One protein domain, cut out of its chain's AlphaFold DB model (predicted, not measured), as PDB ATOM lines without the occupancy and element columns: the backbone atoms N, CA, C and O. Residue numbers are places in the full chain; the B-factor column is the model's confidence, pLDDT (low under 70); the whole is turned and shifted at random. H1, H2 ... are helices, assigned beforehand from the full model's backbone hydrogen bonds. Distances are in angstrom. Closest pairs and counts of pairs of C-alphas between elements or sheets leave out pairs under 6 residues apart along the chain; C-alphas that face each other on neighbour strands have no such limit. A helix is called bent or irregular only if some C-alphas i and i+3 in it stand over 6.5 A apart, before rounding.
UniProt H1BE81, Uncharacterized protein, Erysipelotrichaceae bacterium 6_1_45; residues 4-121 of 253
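AT A GLANCE: This is residues 4 to 121 of the 253 residues of an uncharacterized protein of Erysipelotrichaceae bacterium 6_1_45 (UniProt H1BE81). A helical hairpin of H4 and H5 packs through H5 on H3, which H2a, first arm of a bent helix, crosses; arm H2b touches no helix. The printed part has 118 residues with five named helices in the order H1 to H5, which hold 80 of them, and no named strand; its class is all helix, and it is compact, with a radius of gyration of the C-alphas of 14.1 A and spans of 43 by 31 by 22 A.

HOW THE PARTS SIT: H1, residues 4 to 10, only just touches H4, residues 77 to 88, with 3 pairs of C-alphas within 8 A, closest Val 4 and Gly 80, 6.0 A. H2, residues 16 to 40, one helix by its hydrogen bonds, is bent: C-alphas 30 and 33 are 7.5 A apart. Arm H2a, residues 16 to 30, touches H3, residues 46 to 66, at a steep tilt of 48 degrees; closest C-alphas Ile 23 and Thr 57, 6.5 A. H4 touches H5, residues 95 to 109, as a hairpin; closest C-alphas Thr 83 and Ile 105, 5.8 A. In H5, 10 of 11 O i to N i+4 pairs are within hydrogen-bond range.

IN THESE COORDINATES: H1 begins at C-alpha 4 at (-7.630, 12.944, 20.278); H3 measures 30.4 A from its first to its last C-alpha; H5 ends at C-alpha 109 at (-17.131, 3.616, 21.939).

THE WHOLE: The printed part has no cut and no long link; 40 residues, among them 4 to 23, have pLDDT under 70.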
ATOM      1  N   VAL A   4      -8.784  13.802  19.953       37.94
ATOM      2  CA  VAL A   4      -7.630  12.944  20.278       37.94
ATOM      3  C   VAL A   4      -7.297  12.950  21.778       37.94
ATOM      4  O   VAL A   4      -7.009  11.904  22.361       37.94
ATOM      5  N   ILE A   5      -7.390  14.107  22.441       42.16
ATOM      6  CA  ILE A   5      -7.178  14.228  23.894       42.16
ATOM      7  C   ILE A   5      -8.309  13.511  24.635       42.16
ATOM      8  O   ILE A   5      -8.079  12.785  25.596       42.16
ATOM      9  N   LEU A   6      -9.534  13.671  24.142       47.75
ATOM     10  CA  LEU A   6     -10.736  13.122  24.755       47.75
ATOM     11  C   LEU A   6     -10.805  11.594  24.673       47.75
ATOM     12  O   LEU A   6     -11.167  10.912  25.630       47.75
ATOM     13  N   ALA A   7     -10.379  11.067  23.535       41.06
ATOM     14  CA  ALA A   7     -10.131   9.663  23.344       41.06
ATOM     15  C   ALA A   7      -9.110   9.116  24.363       41.06
ATOM     16  O   ALA A   7      -9.393   8.181  25.111       41.06
ATOM     17  N   THR A   8      -7.943   9.752  24.447       41.19
ATOM     18  CA  THR A   8      -6.880   9.370  25.391       41.19
ATOM     19  C   THR A   8      -7.380   9.370  26.844       41.19
ATOM     20  O   THR A   8      -7.072   8.454  27.600       41.19
ATOM     21  N   ILE A   9      -8.223  10.343  27.209       43.09
ATOM     22  CA  ILE A   9      -8.836  10.482  28.539       43.09
ATOM     23  C   ILE A   9      -9.808   9.332  28.868       43.09
ATOM     24  O   ILE A   9      -9.794   8.830  29.990       43.09
ATOM     25  N   LEU A  10     -10.612   8.862  27.908       47.69
ATOM     26  CA  LEU A  10     -11.544   7.740  28.115       47.69
ATOM     27  C   LEU A  10     -10.838   6.388  28.295       47.69
ATOM     28  O   LEU A  10     -11.402   5.473  28.893       47.69
ATOM     29  N   GLY A  11      -9.605   6.263  27.802       45.19
ATOM     30  CA  GLY A  11      -8.839   5.023  27.853       45.19
ATOM     31  C   GLY A  11      -8.048   4.766  29.123       45.19
ATOM     32  O   GLY A  11      -7.530   3.665  29.289       45.19
ATOM     33  N   SER A  12      -7.935   5.730  30.034       42.72
ATOM     34  CA  SER A  12      -7.070   5.571  31.201       42.72
ATOM     35  C   SER A  12      -7.680   6.157  32.468       42.72
ATOM     36  O   SER A  12      -7.272   7.219  32.912       42.72
ATOM     37  N   VAL A  13      -8.542   5.400  33.154       46.03
ATOM     38  CA  VAL A  13      -8.914   5.680  34.560       46.03
ATOM     39  C   VAL A  13      -9.959   6.798  34.722       46.03
ATOM     40  O   VAL A  13      -9.707   7.830  35.344       46.03
ATOM     41  N   LEU A  14     -11.179   6.585  34.227       50.69
ATOM     42  CA  LEU A  14     -12.327   7.408  34.622       50.69
ATOM     43  C   LEU A  14     -13.332   6.570  35.412       50.69
ATOM     44  O   LEU A  14     -13.709   5.477  35.001       50.69
ATOM     45  N   THR A  15     -13.756   7.094  36.560       56.31
ATOM     46  CA  THR A  15     -14.942   6.615  37.278       56.31
ATOM     47  C   THR A  15     -16.192   6.933  36.450       56.31
ATOM     48  O   THR A  15     -16.173   7.882  35.662       56.31
ATOM     49  N   ASN A  16     -17.285   6.179  36.632       58.38
ATOM     50  CA  ASN A  16     -18.542   6.387  35.888       58.38
ATOM     51  C   ASN A  16     -19.010   7.854  35.895       58.38
ATOM     52  O   ASN A  16     -19.446   8.357  34.861       58.38
ATOM     53  N   ASP A  17     -18.829   8.562  37.012       61.12
ATOM     54  CA  ASP A  17     -19.204   9.975  37.153       61.12
ATOM     55  C   ASP A  17     -18.400  10.899  36.223       61.12
ATOM     56  O   ASP A  17     -18.961  11.771  35.564       61.12
ATOM     57  N   LYS A  18     -17.089  10.671  36.072       62.22
ATOM     58  CA  LYS A  18     -16.254  11.475  35.162       62.22
ATOM     59  C   LYS A  18     -16.538  11.175  33.691       62.22
ATOM     60  O   LYS A  18     -16.399  12.054  32.845       62.22
ATOM     61  N   VAL A  19     -16.939   9.940  33.375       63.06
ATOM     62  CA  VAL A  19     -17.391   9.573  32.024       63.06
ATOM     63  C   VAL A  19     -18.716  10.276  31.703       63.06
ATOM     64  O   VAL A  19     -18.851  10.827  30.611       63.06
ATOM     65  N   GLN A  20     -19.659  10.330  32.653       64.56
ATOM     66  CA  GLN A  20     -20.913  11.083  32.496       64.56
ATOM     67  C   GLN A  20     -20.668  12.572  32.216       64.56
ATOM     68  O   GLN A  20     -21.260  13.130  31.287       64.56
ATOM     69  N   GLU A  21     -19.796  13.214  33.000       67.19
ATOM     70  CA  GLU A  21     -19.448  14.630  32.827       67.19
ATOM     71  C   GLU A  21     -18.836  14.894  31.446       67.19
ATOM     72  O   GLU A  21     -19.227  15.838  30.758       67.19
ATOM     73  N   LEU A  22     -17.929  14.021  30.996       65.88
ATOM     74  CA  LEU A  22     -17.268  14.151  29.701       65.88
ATOM     75  C   LEU A  22     -18.240  13.987  28.525       65.88
ATOM     76  O   LEU A  22     -18.188  14.761  27.570       65.88
ATOM     77  N   ILE A  23     -19.141  13.000  28.588       66.19
ATOM     78  CA  ILE A  23     -20.172  12.787  27.560       66.19
ATOM     79  C   ILE A  23     -21.114  13.991  27.502       66.19
ATOM     80  O   ILE A  23     -21.433  14.479  26.418       66.19
ATOM     81  N   SER A  24     -21.520  14.509  28.662       70.56
ATOM     82  CA  SER A  24     -22.372  15.697  28.738       70.56
ATOM     83  C   SER A  24     -21.681  16.911  28.111       70.56
ATOM     84  O   SER A  24     -22.273  17.589  27.271       70.56
ATOM     85  N   ALA A  25     -20.399  17.127  28.424       69.75
ATOM     86  CA  ALA A  25     -19.596  18.198  27.841       69.75
ATOM     87  C   ALA A  25     -19.415  18.051  26.319       69.75
ATOM     88  O   ALA A  25     -19.451  19.044  25.596       69.75
ATOM     89  N   LEU A  26     -19.256  16.827  25.807       67.31
ATOM     90  CA  LEU A  26     -19.193  16.559  24.367       67.31
ATOM     91  C   LEU A  26     -20.489  16.930  23.654       67.31
ATOM     92  O   LEU A  26     -20.461  17.620  22.634       67.31
ATOM     93  N   ILE A  27     -21.618  16.477  24.196       69.62
ATOM     94  CA  ILE A  27     -22.938  16.781  23.653       69.62
ATOM     95  C   ILE A  27     -23.146  18.298  23.628       69.62
ATOM     96  O   ILE A  27     -23.620  18.839  22.631       69.62
ATOM     97  N   GLU A  28     -22.771  19.012  24.690       73.50
ATOM     98  CA  GLU A  28     -22.856  20.474  24.698       73.50
ATOM     99  C   GLU A  28     -21.902  21.133  23.699       73.50
ATOM    100  O   GLU A  28     -22.319  22.031  22.973       73.50
ATOM    101  N   CYS A  29     -20.660  20.665  23.595       70.50
ATOM    102  CA  CYS A  29     -19.661  21.249  22.702       70.50
ATOM    103  C   CYS A  29     -20.029  21.104  21.219       70.50
ATOM    104  O   CYS A  29     -19.824  22.036  20.443       70.50
ATOM    105  N   TYR A  30     -20.565  19.951  20.814       69.00
ATOM    106  CA  TYR A  30     -20.838  19.670  19.403       69.00
ATOM    107  C   TYR A  30     -22.281  19.947  18.986       69.00
ATOM    108  O   TYR A  30     -22.509  20.299  17.829       69.00
ATOM    109  N   CYS A  31     -23.244  19.818  19.901       69.31
ATOM    110  CA  CYS A  31     -24.662  20.010  19.594       69.31
ATOM    111  C   CYS A  31     -25.240  21.296  20.203       69.31
ATOM    112  O   CYS A  31     -26.334  21.692  19.817       69.31
ATOM    113  N   GLY A  32     -24.555  21.957  21.146       72.62
ATOM    114  CA  GLY A  32     -25.106  23.074  21.925       72.62
ATOM    115  C   GLY A  32     -25.601  24.244  21.077       72.62
ATOM    116  O   GLY A  32     -26.746  24.673  21.236       72.62
ATOM    117  N   ASP A  33     -24.787  24.709  20.129       72.50
ATOM    118  CA  ASP A  33     -25.162  25.813  19.238       72.50
ATOM    119  C   ASP A  33     -26.300  25.429  18.287       72.50
ATOM    120  O   ASP A  33     -27.221  26.223  18.079       72.50
ATOM    121  N   PHE A  34     -26.287  24.204  17.751       68.81
ATOM    122  CA  PHE A  34     -27.355  23.690  16.888       68.81
ATOM    123  C   PHE A  34     -28.688  23.597  17.645       68.81
ATOM    124  O   PHE A  34     -29.705  24.127  17.202       68.81
ATOM    125  N   ILE A  35     -28.663  23.011  18.844       72.81
ATOM    126  CA  ILE A  35     -29.815  22.912  19.745       72.81
ATOM    127  C   ILE A  35     -30.351  24.307  20.084       72.81
ATOM    128  O   ILE A  35     -31.560  24.528  20.060       72.81
ATOM    129  N   LYS A  36     -29.468  25.267  20.383       77.19
ATOM    130  CA  LYS A  36     -29.858  26.650  20.680       77.19
ATOM    131  C   LYS A  36     -30.589  27.297  19.499       77.19
ATOM    132  O   LYS A  36     -31.621  27.928  19.714       77.19
ATOM    133  N   HIS A  37     -30.104  27.113  18.272       73.81
ATOM    134  CA  HIS A  37     -30.771  27.635  17.074       73.81
ATOM    135  C   HIS A  37     -32.130  26.971  16.829       73.81
ATOM    136  O   HIS A  37     -33.112  27.672  16.595       73.81
ATOM    137  N   MET A  38     -32.224  25.646  16.960       71.06
ATOM    138  CA  MET A  38     -33.490  24.910  16.822       71.06
ATOM    139  C   MET A  38     -34.560  25.392  17.809       71.06
ATOM    140  O   MET A  38     -35.728  25.516  17.443       71.06
ATOM    141  N   LYS A  39     -34.158  25.722  19.043       74.69
ATOM    142  CA  LYS A  39     -35.046  26.311  20.057       74.69
ATOM    143  C   LYS A  39     -35.542  27.698  19.659       74.69
ATOM    144  O   LYS A  39     -36.733  27.961  19.772       74.69
ATOM    145  N   ILE A  40     -34.651  28.566  19.171       79.50
ATOM    146  CA  ILE A  40     -35.018  29.912  18.692       79.50
ATOM    147  C   ILE A  40     -36.047  29.819  17.558       79.50
ATOM    148  O   ILE A  40     -36.977  30.619  17.504       79.50
ATOM    149  N   LEU A  41     -35.907  28.821  16.686       76.06
ATOM    150  CA  LEU A  41     -36.827  28.569  15.575       76.06
ATOM    151  C   LEU A  41     -38.125  27.851  15.989       76.06
ATOM    152  O   LEU A  41     -38.979  27.618  15.140       76.06
ATOM    153  N   GLY A  42     -38.293  27.488  17.267       75.56
ATOM    154  CA  GLY A  42     -39.473  26.768  17.758       75.56
ATOM    155  C   GLY A  42     -39.582  25.321  17.261       75.56
ATOM    156  O   GLY A  42     -40.652  24.727  17.339       75.56
ATOM    157  N   LEU A  43     -38.488  24.747  16.754       70.62
ATOM    158  CA  LEU A  43     -38.460  23.423  16.123       70.62
ATOM    159  C   LEU A  43     -38.183  22.280  17.112       70.62
ATOM    160  O   LEU A  43     -38.227  21.115  16.726       70.62
ATOM    161  N   CYS A  44     -37.853  22.583  18.372       71.25
ATOM    162  CA  CYS A  44     -37.575  21.565  19.384       71.25
ATOM    163  C   CYS A  44     -37.811  22.087  20.810       71.25
ATOM    164  O   CYS A  44     -37.437  23.219  21.127       71.25
ATOM    165  N   ARG A  45     -38.413  21.258  21.676       78.50
ATOM    166  CA  ARG A  45     -38.725  21.598  23.076       78.50
ATOM    167  C   ARG A  45     -37.604  21.166  24.025       78.50
ATOM    168  O   ARG A  45     -36.964  20.140  23.808       78.50
ATOM    169  N   ASP A  46     -37.399  21.912  25.115       77.50
ATOM    170  CA  ASP A  46     -36.350  21.623  26.111       77.50
ATOM    171  C   ASP A  46     -36.441  20.204  26.684       77.50
ATOM    172  O   ASP A  46     -35.428  19.523  26.842       77.50
ATOM    173  N   GLU A  47     -37.658  19.747  26.964       81.31
ATOM    174  CA  GLU A  47     -37.911  18.428  27.540       81.31
ATOM    175  C   GLU A  47     -37.501  17.291  26.593       81.31
ATOM    176  O   GLU A  47     -36.804  16.364  27.004       81.31
ATOM    177  N   GLU A  48     -37.839  17.399  25.305       76.00
ATOM    178  CA  GLU A  48     -37.494  16.398  24.286       76.00
ATOM    179  C   GLU A  48     -35.984  16.317  24.064       76.00
ATOM    180  O   GLU A  48     -35.416  15.223  24.043       76.00
ATOM    181  N   VAL A  49     -35.309  17.470  23.977       77.00
ATOM    182  CA  VAL A  49     -33.844  17.516  23.879       77.00
ATOM    183  C   VAL A  49     -33.209  16.822  25.078       77.00
ATOM    184  O   VAL A  49     -32.307  16.005  24.907       77.00
ATOM    185  N   ASN A  50     -33.670  17.124  26.292       81.50
ATOM    186  CA  ASN A  50     -33.097  16.558  27.510       81.50
ATOM    187  C   ASN A  50     -33.314  15.041  27.599       81.50
ATOM    188  O   ASN A  50     -32.393  14.320  27.989       81.50
ATOM    189  N   LEU A  51     -34.481  14.543  27.179       82.75
ATOM    190  CA  LEU A  51     -34.757  13.106  27.094       82.75
ATOM    191  C   LEU A  51     -33.828  12.404  26.096       82.75
ATOM    192  O   LEU A  51     -33.256  11.362  26.422       82.75
ATOM    193  N   VAL A  52     -33.627  12.985  24.910       78.88
ATOM    194  CA  VAL A  52     -32.719  12.433  23.891       78.88
ATOM    195  C   VAL A  52     -31.273  12.431  24.380       78.88
ATOM    196  O   VAL A  52     -30.601  11.404  24.277       78.88
ATOM    197  N   LYS A  53     -30.800  13.545  24.956       81.25
ATOM    198  CA  LYS A  53     -29.450  13.636  25.531       81.25
ATOM    199  C   LYS A  53     -29.232  12.560  26.588       81.25
ATOM    200  O   LYS A  53     -28.239  11.847  26.525       81.25
ATOM    201  N   LYS A  54     -30.180  12.412  27.519       83.56
ATOM    202  CA  LYS A  54     -30.111  11.402  28.578       83.56
ATOM    203  C   LYS A  54     -30.056   9.987  28.003       83.56
ATOM    204  O   LYS A  54     -29.163   9.229  28.360       83.56
ATOM    205  N   SER A  55     -30.942   9.660  27.062       83.19
ATOM    206  CA  SER A  55     -30.967   8.345  26.410       83.19
ATOM    207  C   SER A  55     -29.648   8.009  25.699       83.19
ATOM    208  O   SER A  55     -29.172   6.874  25.794       83.19
ATOM    209  N   LEU A  56     -29.036   8.982  25.015       80.44
ATOM    210  CA  LEU A  56     -27.731   8.807  24.379       80.44
ATOM    211  C   LEU A  56     -26.622   8.602  25.420       80.44
ATOM    212  O   LEU A  56     -25.841   7.658  25.297       80.44
ATOM    213  N   THR A  57     -26.579   9.438  26.458       78.94
ATOM    214  CA  THR A  57     -25.610   9.316  27.553       78.94
ATOM    215  C   THR A  57     -25.692   7.945  28.220       78.94
ATOM    216  O   THR A  57     -24.672   7.268  28.344       78.94
ATOM    217  N   ASP A  58     -26.897   7.490  28.566       82.88
ATOM    218  CA  ASP A  58     -27.129   6.182  29.186       82.88
ATOM    219  C   ASP A  58     -26.652   5.032  28.277       82.88
ATOM    220  O   ASP A  58     -26.025   4.076  28.743       82.88
ATOM    221  N   SER A  59     -26.879   5.148  26.963       81.00
ATOM    222  CA  SER A  59     -26.439   4.151  25.977       81.00
ATOM    223  C   SER A  59     -24.913   4.063  25.878       81.00
ATOM    224  O   SER A  59     -24.355   2.965  25.893       81.00
ATOM    225  N   ILE A  60     -24.220   5.208  25.820       75.94
ATOM    226  CA  ILE A  60     -22.749   5.251  25.785       75.94
ATOM    227  C   ILE A  60     -22.176   4.674  27.083       75.94
ATOM    228  O   ILE A  60     -21.257   3.859  27.043       75.94
ATOM    229  N   LEU A  61     -22.733   5.043  28.238       75.94
ATOM    230  CA  LEU A  61     -22.261   4.557  29.535       75.94
ATOM    231  C   LEU A  61     -22.419   3.055  29.701       75.94
ATOM    232  O   LEU A  61     -21.520   2.422  30.248       75.94
ATOM    233  N   SER A  62     -23.524   2.481  29.224       80.38
ATOM    234  CA  SER A  62     -23.730   1.030  29.220       80.38
ATOM    235  C   SER A  62     -22.603   0.312  28.464       80.38
ATOM    236  O   SER A  62     -21.995  -0.626  28.983       80.38
ATOM    237  N   ILE A  63     -22.242   0.819  27.280       75.38
ATOM    238  CA  ILE A  63     -21.171   0.265  26.439       75.38
ATOM    239  C   ILE A  63     -19.798   0.453  27.081       75.38
ATOM    240  O   ILE A  63     -19.006  -0.488  27.132       75.38
ATOM    241  N   VAL A  64     -19.499   1.647  27.595       71.19
ATOM    242  CA  VAL A  64     -18.219   1.918  28.265       71.19
ATOM    243  C   VAL A  64     -18.078   1.037  29.507       71.19
ATOM    244  O   VAL A  64     -17.032   0.418  29.694       71.19
ATOM    245  N   SER A  65     -19.146   0.903  30.301       70.12
ATOM    246  CA  SER A  65     -19.171   0.067  31.507       70.12
ATOM    247  C   SER A  65     -18.906  -1.404  31.189       70.12
ATOM    248  O   SER A  65     -18.098  -2.046  31.859       70.12
ATOM    249  N   ALA A  66     -19.523  -1.929  30.127       69.62
ATOM    250  CA  ALA A  66     -19.288  -3.294  29.657       69.62
ATOM    251  C   ALA A  66     -17.829  -3.540  29.219       69.62
ATOM    252  O   ALA A  66     -17.359  -4.677  29.229       69.62
ATOM    253  N   ASN A  67     -17.095  -2.477  28.879       64.12
ATOM    254  CA  ASN A  67     -15.720  -2.526  28.389       64.12
ATOM    255  C   ASN A  67     -14.656  -2.123  29.438       64.12
ATOM    256  O   ASN A  67     -13.467  -2.139  29.121       64.12
ATOM    257  N   LEU A  68     -15.032  -1.819  30.692       58.06
ATOM    258  CA  LEU A  68     -14.127  -1.313  31.748       58.06
ATOM    259  C   LEU A  68     -12.910  -2.212  32.038       58.06
ATOM    260  O   LEU A  68     -11.825  -1.708  32.319       58.06
ATOM    261  N   ASN A  69     -13.063  -3.536  31.937       50.03
ATOM    262  CA  ASN A  69     -11.991  -4.502  32.233       50.03
ATOM    263  C   ASN A  69     -10.954  -4.637  31.109       50.03
ATOM    264  O   ASN A  69      -9.971  -5.365  31.239       50.03
ATOM    265  N   ASN A  70     -11.170  -3.950  29.992       49.81
ATOM    266  CA  ASN A  70     -10.227  -3.858  28.900       49.81
ATOM    267  C   ASN A  70     -10.265  -2.402  28.424       49.81
ATOM    268  O   ASN A  70     -11.000  -2.108  27.483       49.81
ATOM    269  N   PRO A  71      -9.544  -1.474  29.078       47.25
ATOM    270  CA  PRO A  71      -9.599  -0.059  28.734       47.25
ATOM    271  C   PRO A  71      -9.292   0.148  27.248       47.25
ATOM    272  O   PRO A  71      -8.383  -0.456  26.671       47.25
ATOM    273  N   TYR A  72     -10.133   0.918  26.564       49.34
ATOM    274  CA  TYR A  72      -9.933   1.252  25.161       49.34
ATOM    275  C   TYR A  72      -8.988   2.440  25.063       49.34
ATOM    276  O   TYR A  72      -9.355   3.503  25.526       49.34
ATOM    277  N   SER A  73      -7.810   2.301  24.456       45.69
ATOM    278  CA  SER A  73      -7.003   3.468  24.086       45.69
ATOM    279  C   SER A  73      -7.428   3.908  22.687       45.69
ATOM    280  O   SER A  73      -7.098   3.218  21.717       45.69
ATOM    281  N   PRO A  74      -8.170   5.011  22.519       49.47
ATOM    282  CA  PRO A  74      -8.540   5.494  21.205       49.47
ATOM    283  C   PRO A  74      -7.355   6.332  20.712       49.47
ATOM    284  O   PRO A  74      -7.356   7.553  20.705       49.47
ATOM    285  N   GLY A  75      -6.284   5.648  20.326       47.09
ATOM    286  CA  GLY A  75      -5.130   6.274  19.678       47.09
ATOM    287  C   GLY A  75      -5.392   6.650  18.215       47.09
ATOM    288  O   GLY A  75      -4.503   7.183  17.561       47.09
ATOM    289  N   ASN A  76      -6.587   6.367  17.681       54.81
ATOM    290  CA  ASN A  76      -6.900   6.543  16.266       54.81
ATOM    291  C   ASN A  76      -7.669   7.844  16.029       54.81
ATOM    292  O   ASN A  76      -8.846   7.963  16.381       54.81
ATOM    293  N   SER A  77      -6.992   8.801  15.386       61.72
ATOM    294  CA  SER A  77      -7.529  10.096  14.944       61.72
ATOM    295  C   SER A  77      -8.885   9.976  14.247       61.72
ATOM    296  O   SER A  77      -9.767  10.809  14.458       61.72
ATOM    297  N   ASP A  78      -9.081   8.903  13.483       68.19
ATOM    298  CA  ASP A  78     -10.269   8.685  12.657       68.19
ATOM    299  C   ASP A  78     -11.544   8.512  13.491       68.19
ATOM    300  O   ASP A  78     -12.610   8.980  13.100       68.19
ATOM    301  N   ILE A  79     -11.448   7.920  14.684       72.31
ATOM    302  CA  ILE A  79     -12.598   7.747  15.589       72.31
ATOM    303  C   ILE A  79     -13.044   9.091  16.139       72.31
ATOM    304  O   ILE A  79     -14.242   9.367  16.224       72.31
ATOM    305  N   GLY A  80     -12.078   9.933  16.516       69.50
ATOM    306  CA  GLY A  80     -12.351  11.280  16.996       69.50
ATOM    307  C   GLY A  80     -13.054  12.106  15.922       69.50
ATOM    308  O   GLY A  80     -14.064  12.754  16.204       69.50
ATOM    309  N   VAL A  81     -12.578  12.005  14.678       76.50
ATOM    310  CA  VAL A  81     -13.205  12.635  13.509       76.50
ATOM    311  C   VAL A  81     -14.638  12.125  13.329       76.50
ATOM    312  O   VAL A  81     -15.562  12.934  13.374       76.50
ATOM    313  N   ILE A  82     -14.853  10.809  13.245       81.94
ATOM    314  CA  ILE A  82     -16.189  10.213  13.057       81.94
ATOM    315  C   ILE A  82     -17.152  10.635  14.167       81.94
ATOM    316  O   ILE A  82     -18.260  11.081  13.880       81.94
ATOM    317  N   THR A  83     -16.719  10.544  15.426       78.81
ATOM    318  CA  THR A  83     -17.530  10.904  16.597       78.81
ATOM    319  C   THR A  83     -17.926  12.376  16.544       78.81
ATOM    320  O   THR A  83     -19.104  12.709  16.664       78.81
ATOM    321  N   SER A  84     -16.962  13.268  16.296       75.88
ATOM    322  CA  SER A  84     -17.225  14.707  16.203       75.88
ATOM    323  C   SER A  84     -18.197  15.046  15.071       75.88
ATOM    324  O   SER A  84     -19.100  15.863  15.241       75.88
ATOM    325  N   MET A  85     -18.059  14.382  13.924       82.56
ATOM    326  CA  MET A  85     -18.920  14.590  12.766       82.56
ATOM    327  C   MET A  85     -20.317  14.023  12.988       82.56
ATOM    328  O   MET A  85     -21.288  14.649  12.570       82.56
ATOM    329  N   ALA A  86     -20.438  12.885  13.669       84.81
ATOM    330  CA  ALA A  86     -21.725  12.313  14.035       84.81
ATOM    331  C   ALA A  86     -22.498  13.239  14.987       84.81
ATOM    332  O   ALA A  86     -23.672  13.495  14.750       84.81
ATOM    333  N   PHE A  87     -21.838  13.817  15.998       80.44
ATOM    334  CA  PHE A  87     -22.479  14.799  16.880       80.44
ATOM    335  C   PHE A  87     -22.871  16.093  16.157       80.44
ATOM    336  O   PHE A  87     -23.954  16.622  16.396       80.44
ATOM    337  N   ARG A  88     -22.020  16.607  15.259       80.06
ATOM    338  CA  ARG A  88     -22.317  17.833  14.493       80.06
ATOM    339  C   ARG A  88     -23.520  17.684  13.569       80.06
ATOM    340  O   ARG A  88     -24.251  18.646  13.374       80.06
ATOM    341  N   ASN A  89     -23.690  16.504  12.983       83.56
ATOM    342  CA  ASN A  89     -24.758  16.216  12.026       83.56
ATOM    343  C   ASN A  89     -25.982  15.558  12.676       83.56
ATOM    344  O   ASN A  89     -26.889  15.123  11.970       83.56
ATOM    345  N   TYR A  90     -26.000  15.473  14.006       82.38
ATOM    346  CA  TYR A  90     -27.049  14.808  14.754       82.38
ATOM    347  C   TYR A  90     -28.391  15.528  14.594       82.38
ATOM    348  O   TYR A  90     -28.550  16.679  15.006       82.38
ATOM    349  N   ASP A  91     -29.377  14.825  14.045       81.44
ATOM    350  CA  ASP A  91     -30.739  15.331  13.918       81.44
ATOM    351  C   ASP A  91     -31.585  14.910  15.127       81.44
ATOM    352  O   ASP A  91     -31.842  13.727  15.360       81.44
ATOM    353  N   PHE A  92     -32.028  15.898  15.906       76.88
ATOM    354  CA  PHE A  92     -32.883  15.687  17.076       76.88
ATOM    355  C   PHE A  92     -34.364  15.500  16.717       76.88
ATOM    356  O   PHE A  92     -35.124  14.999  17.546       76.88
ATOM    357  N   THR A  93     -34.772  15.886  15.505       78.75
ATOM    358  CA  THR A  93     -36.177  15.940  15.074       78.75
ATOM    359  C   THR A  93     -36.645  14.662  14.391       78.75
ATOM    360  O   THR A  93     -37.757  14.205  14.639       78.75
ATOM    361  N   SER A  94     -35.795  14.054  13.563       86.00
ATOM    362  CA  SER A  94     -36.116  12.816  12.857       86.00
ATOM    363  C   SER A  94     -35.749  11.595  13.688       86.00
ATOM    364  O   SER A  94     -34.575  11.312  13.919       86.00
ATOM    365  N   ASP A  95     -36.750  10.805  14.075       88.94
ATOM    366  CA  ASP A  95     -36.555   9.529  14.769       88.94
ATOM    367  C   ASP A  95     -35.633   8.561  14.009       88.94
ATOM    368  O   ASP A  95     -34.862   7.828  14.635       88.94
ATOM    369  N   HIS A  96     -35.709   8.556  12.673       90.88
ATOM    370  CA  HIS A  96     -34.871   7.731  11.794       90.88
ATOM    371  C   HIS A  96     -33.395   8.122  11.918       90.88
ATOM    372  O   HIS A  96     -32.569   7.314  12.349       90.88
ATOM    373  N   TYR A  97     -33.068   9.387  11.636       92.12
ATOM    374  CA  TYR A  97     -31.685   9.866  11.689       92.12
ATOM    375  C   TYR A  97     -31.128   9.836  13.112       92.12
ATOM    376  O   TYR A  97     -29.987   9.420  13.314       92.12
ATOM    377  N   ARG A  98     -31.948  10.179  14.112       90.06
ATOM    378  CA  ARG A  98     -31.579  10.117  15.529       90.06
ATOM    379  C   ARG A  98     -31.096   8.726  15.930       90.06
ATOM    380  O   ARG A  98     -30.048   8.591  16.560       90.06
ATOM    381  N   LYS A  99     -31.831   7.677  15.544       91.56
ATOM    382  CA  LYS A  99     -31.439   6.283  15.807       91.56
ATOM    383  C   LYS A  99     -30.136   5.922  15.100       91.56
ATOM    384  O   LYS A  99     -29.281   5.282  15.713       91.56
ATOM    385  N   MET A 100     -29.956   6.360  13.854       94.50
ATOM    386  CA  MET A 100     -28.748   6.034  13.099       94.50
ATOM    387  C   MET A 100     -27.499   6.718  13.657       94.50
ATOM    388  O   MET A 100     -26.473   6.068  13.866       94.50
ATOM    389  N   PHE A 101     -27.592   8.008  13.984       92.75
ATOM    390  CA  PHE A 101     -26.494   8.729  14.623       92.75
ATOM    391  C   PHE A 101     -26.209   8.221  16.035       92.75
ATOM    392  O   PHE A 101     -25.041   8.077  16.385       92.75
ATOM    393  N   ASN A 102     -27.232   7.869  16.826       89.06
ATOM    394  CA  ASN A 102     -27.026   7.206  18.118       89.06
ATOM    395  C   ASN A 102     -26.230   5.911  17.963       89.06
ATOM    396  O   ASN A 102     -25.276   5.687  18.704       89.06
ATOM    397  N   THR A 103     -26.596   5.075  16.990       92.44
ATOM    398  CA  THR A 103     -25.907   3.803  16.731       92.44
ATOM    399  C   THR A 103     -24.463   4.042  16.289       92.44
ATOM    400  O   THR A 103     -23.553   3.385  16.789       92.44
ATOM    401  N   LEU A 104     -24.222   5.043  15.434       92.38
ATOM    402  CA  LEU A 104     -22.871   5.408  15.009       92.38
ATOM    403  C   LEU A 104     -22.016   5.910  16.175       92.38
ATOM    404  O   LEU A 104     -20.901   5.432  16.354       92.38
ATOM    405  N   ILE A 105     -22.539   6.843  16.975       86.38
ATOM    406  CA  ILE A 105     -21.841   7.406  18.138       86.38
ATOM    407  C   ILE A 105     -21.533   6.300  19.142       86.38
ATOM    408  O   ILE A 105     -20.402   6.164  19.579       86.38
ATOM    409  N   THR A 106     -22.508   5.466  19.485       83.81
ATOM    410  CA  THR A 106     -22.282   4.348  20.413       83.81
ATOM    411  C   THR A 106     -21.270   3.340  19.867       83.81
ATOM    412  O   THR A 106     -20.419   2.868  20.620       83.81
ATOM    413  N   SER A 107     -21.270   3.092  18.555       85.88
ATOM    414  CA  SER A 107     -20.265   2.255  17.888       85.88
ATOM    415  C   SER A 107     -18.848   2.836  17.951       85.88
ATOM    416  O   SER A 107     -17.885   2.077  17.919       85.88
ATOM    417  N   THR A 108     -18.667   4.157  18.082       81.38
ATOM    418  CA  THR A 108     -17.317   4.727  18.260       81.38
ATOM    419  C   THR A 108     -16.710   4.428  19.630       81.38
ATOM    420  O   THR A 108     -15.488   4.479  19.778       81.38
ATOM    421  N   PHE A 109     -17.544   4.047  20.602       76.94
ATOM    422  CA  PHE A 109     -17.131   3.616  21.939       76.94
ATOM    423  C   PHE A 109     -17.143   2.088  22.117       76.94
ATOM    424  O   PHE A 109     -16.685   1.599  23.150       76.94
ATOM    425  N   ASP A 110     -17.628   1.325  21.132       78.31
ATOM    426  CA  ASP A 110     -17.661  -0.138  21.172       78.31
ATOM    427  C   ASP A 110     -16.487  -0.762  20.391       78.31
ATOM    428  O   ASP A 110     -16.339  -0.642  19.172       78.31
ATOM    429  N   LYS A 111     -15.658  -1.529  21.106       76.06
ATOM    430  CA  LYS A 111     -14.518  -2.253  20.528       76.06
ATOM    431  C   LYS A 111     -14.931  -3.263  19.457       76.06
ATOM    432  O   LYS A 111     -14.152  -3.524  18.541       76.06
ATOM    433  N   SER A 112     -16.127  -3.845  19.564       80.56
ATOM    434  CA  SER A 112     -16.612  -4.881  18.643       80.56
ATOM    435  C   SER A 112     -16.947  -4.333  17.246       80.56
ATOM    436  O   SER A 112     -16.969  -5.071  16.246       80.56
ATOM    437  N   THR A 113     -17.200  -3.026  17.165       83.56
ATOM    438  CA  THR A 113     -17.612  -2.323  15.951       83.56
ATOM    439  C   THR A 113     -16.511  -1.432  15.387       83.56
ATOM    440  O   THR A 113     -16.522  -1.219  14.177       83.56
ATOM    441  N   TYR A 114     -15.517  -1.036  16.192       78.44
ATOM    442  CA  TYR A 114     -14.412  -0.144  15.819       78.44
ATOM    443  C   TYR A 114     -13.808  -0.391  14.422       78.44
ATOM    444  O   TYR A 114     -13.786   0.522  13.600       78.44
ATOM    445  N   CYS A 115     -13.376  -1.619  14.111       82.94
ATOM    446  CA  CYS A 115     -12.732  -1.938  12.825       82.94
ATOM    447  C   CYS A 115     -13.659  -1.791  11.602       82.94
ATOM    448  O   CYS A 115     -13.216  -1.950  10.469       82.94
ATOM    449  N   ASN A 116     -14.950  -1.539  11.828       90.06
ATOM    450  CA  ASN A 116     -15.963  -1.374  10.793       90.06
ATOM    451  C   ASN A 116     -16.345   0.101  10.599       90.06
ATOM    452  O   ASN A 116     -17.084   0.408   9.672       90.06
ATOM    453  N   LEU A 117     -15.872   1.014  11.451       89.50
ATOM    454  CA  LEU A 117     -16.160   2.439  11.328       89.50
ATOM    455  C   LEU A 117     -15.494   3.026  10.080       89.50
ATOM    456  O   LEU A 117     -14.383   2.647   9.714       89.50
ATOM    457  N   HIS A 118     -16.166   3.989   9.450       91.38
ATOM    458  CA  HIS A 118     -15.639   4.685   8.284       91.38
ATOM    459  C   HIS A 118     -15.928   6.196   8.357       91.38
ATOM    460  O   HIS A 118     -17.054   6.577   8.693       91.38
ATOM    461  N   PRO A 119     -14.968   7.073   7.990       89.88
ATOM    462  CA  PRO A 119     -15.139   8.532   8.016       89.88
ATOM    463  C   PRO A 119     -16.338   9.070   7.227       89.88
ATOM    464  O   PRO A 119     -16.845  10.144   7.536       89.88
ATOM    465  N   SER A 120     -16.820   8.335   6.220       93.19
ATOM    466  CA  SER A 120     -17.976   8.758   5.415       93.19
ATOM    467  C   SER A 120     -19.333   8.512   6.077       93.19
ATOM    468  O   SER A 120     -20.327   9.073   5.621       93.19
ATOM    469  N   PHE A 121     -19.416   7.695   7.132       95.81
ATOM    470  CA  PHE A 121     -20.697   7.274   7.703       95.81
ATOM    471  C   PHE A 121     -21.612   8.418   8.151       95.81
ATOM    472  O   PHE A 121     -22.790   8.352   7.799       95.81
TER     473      PHE A 121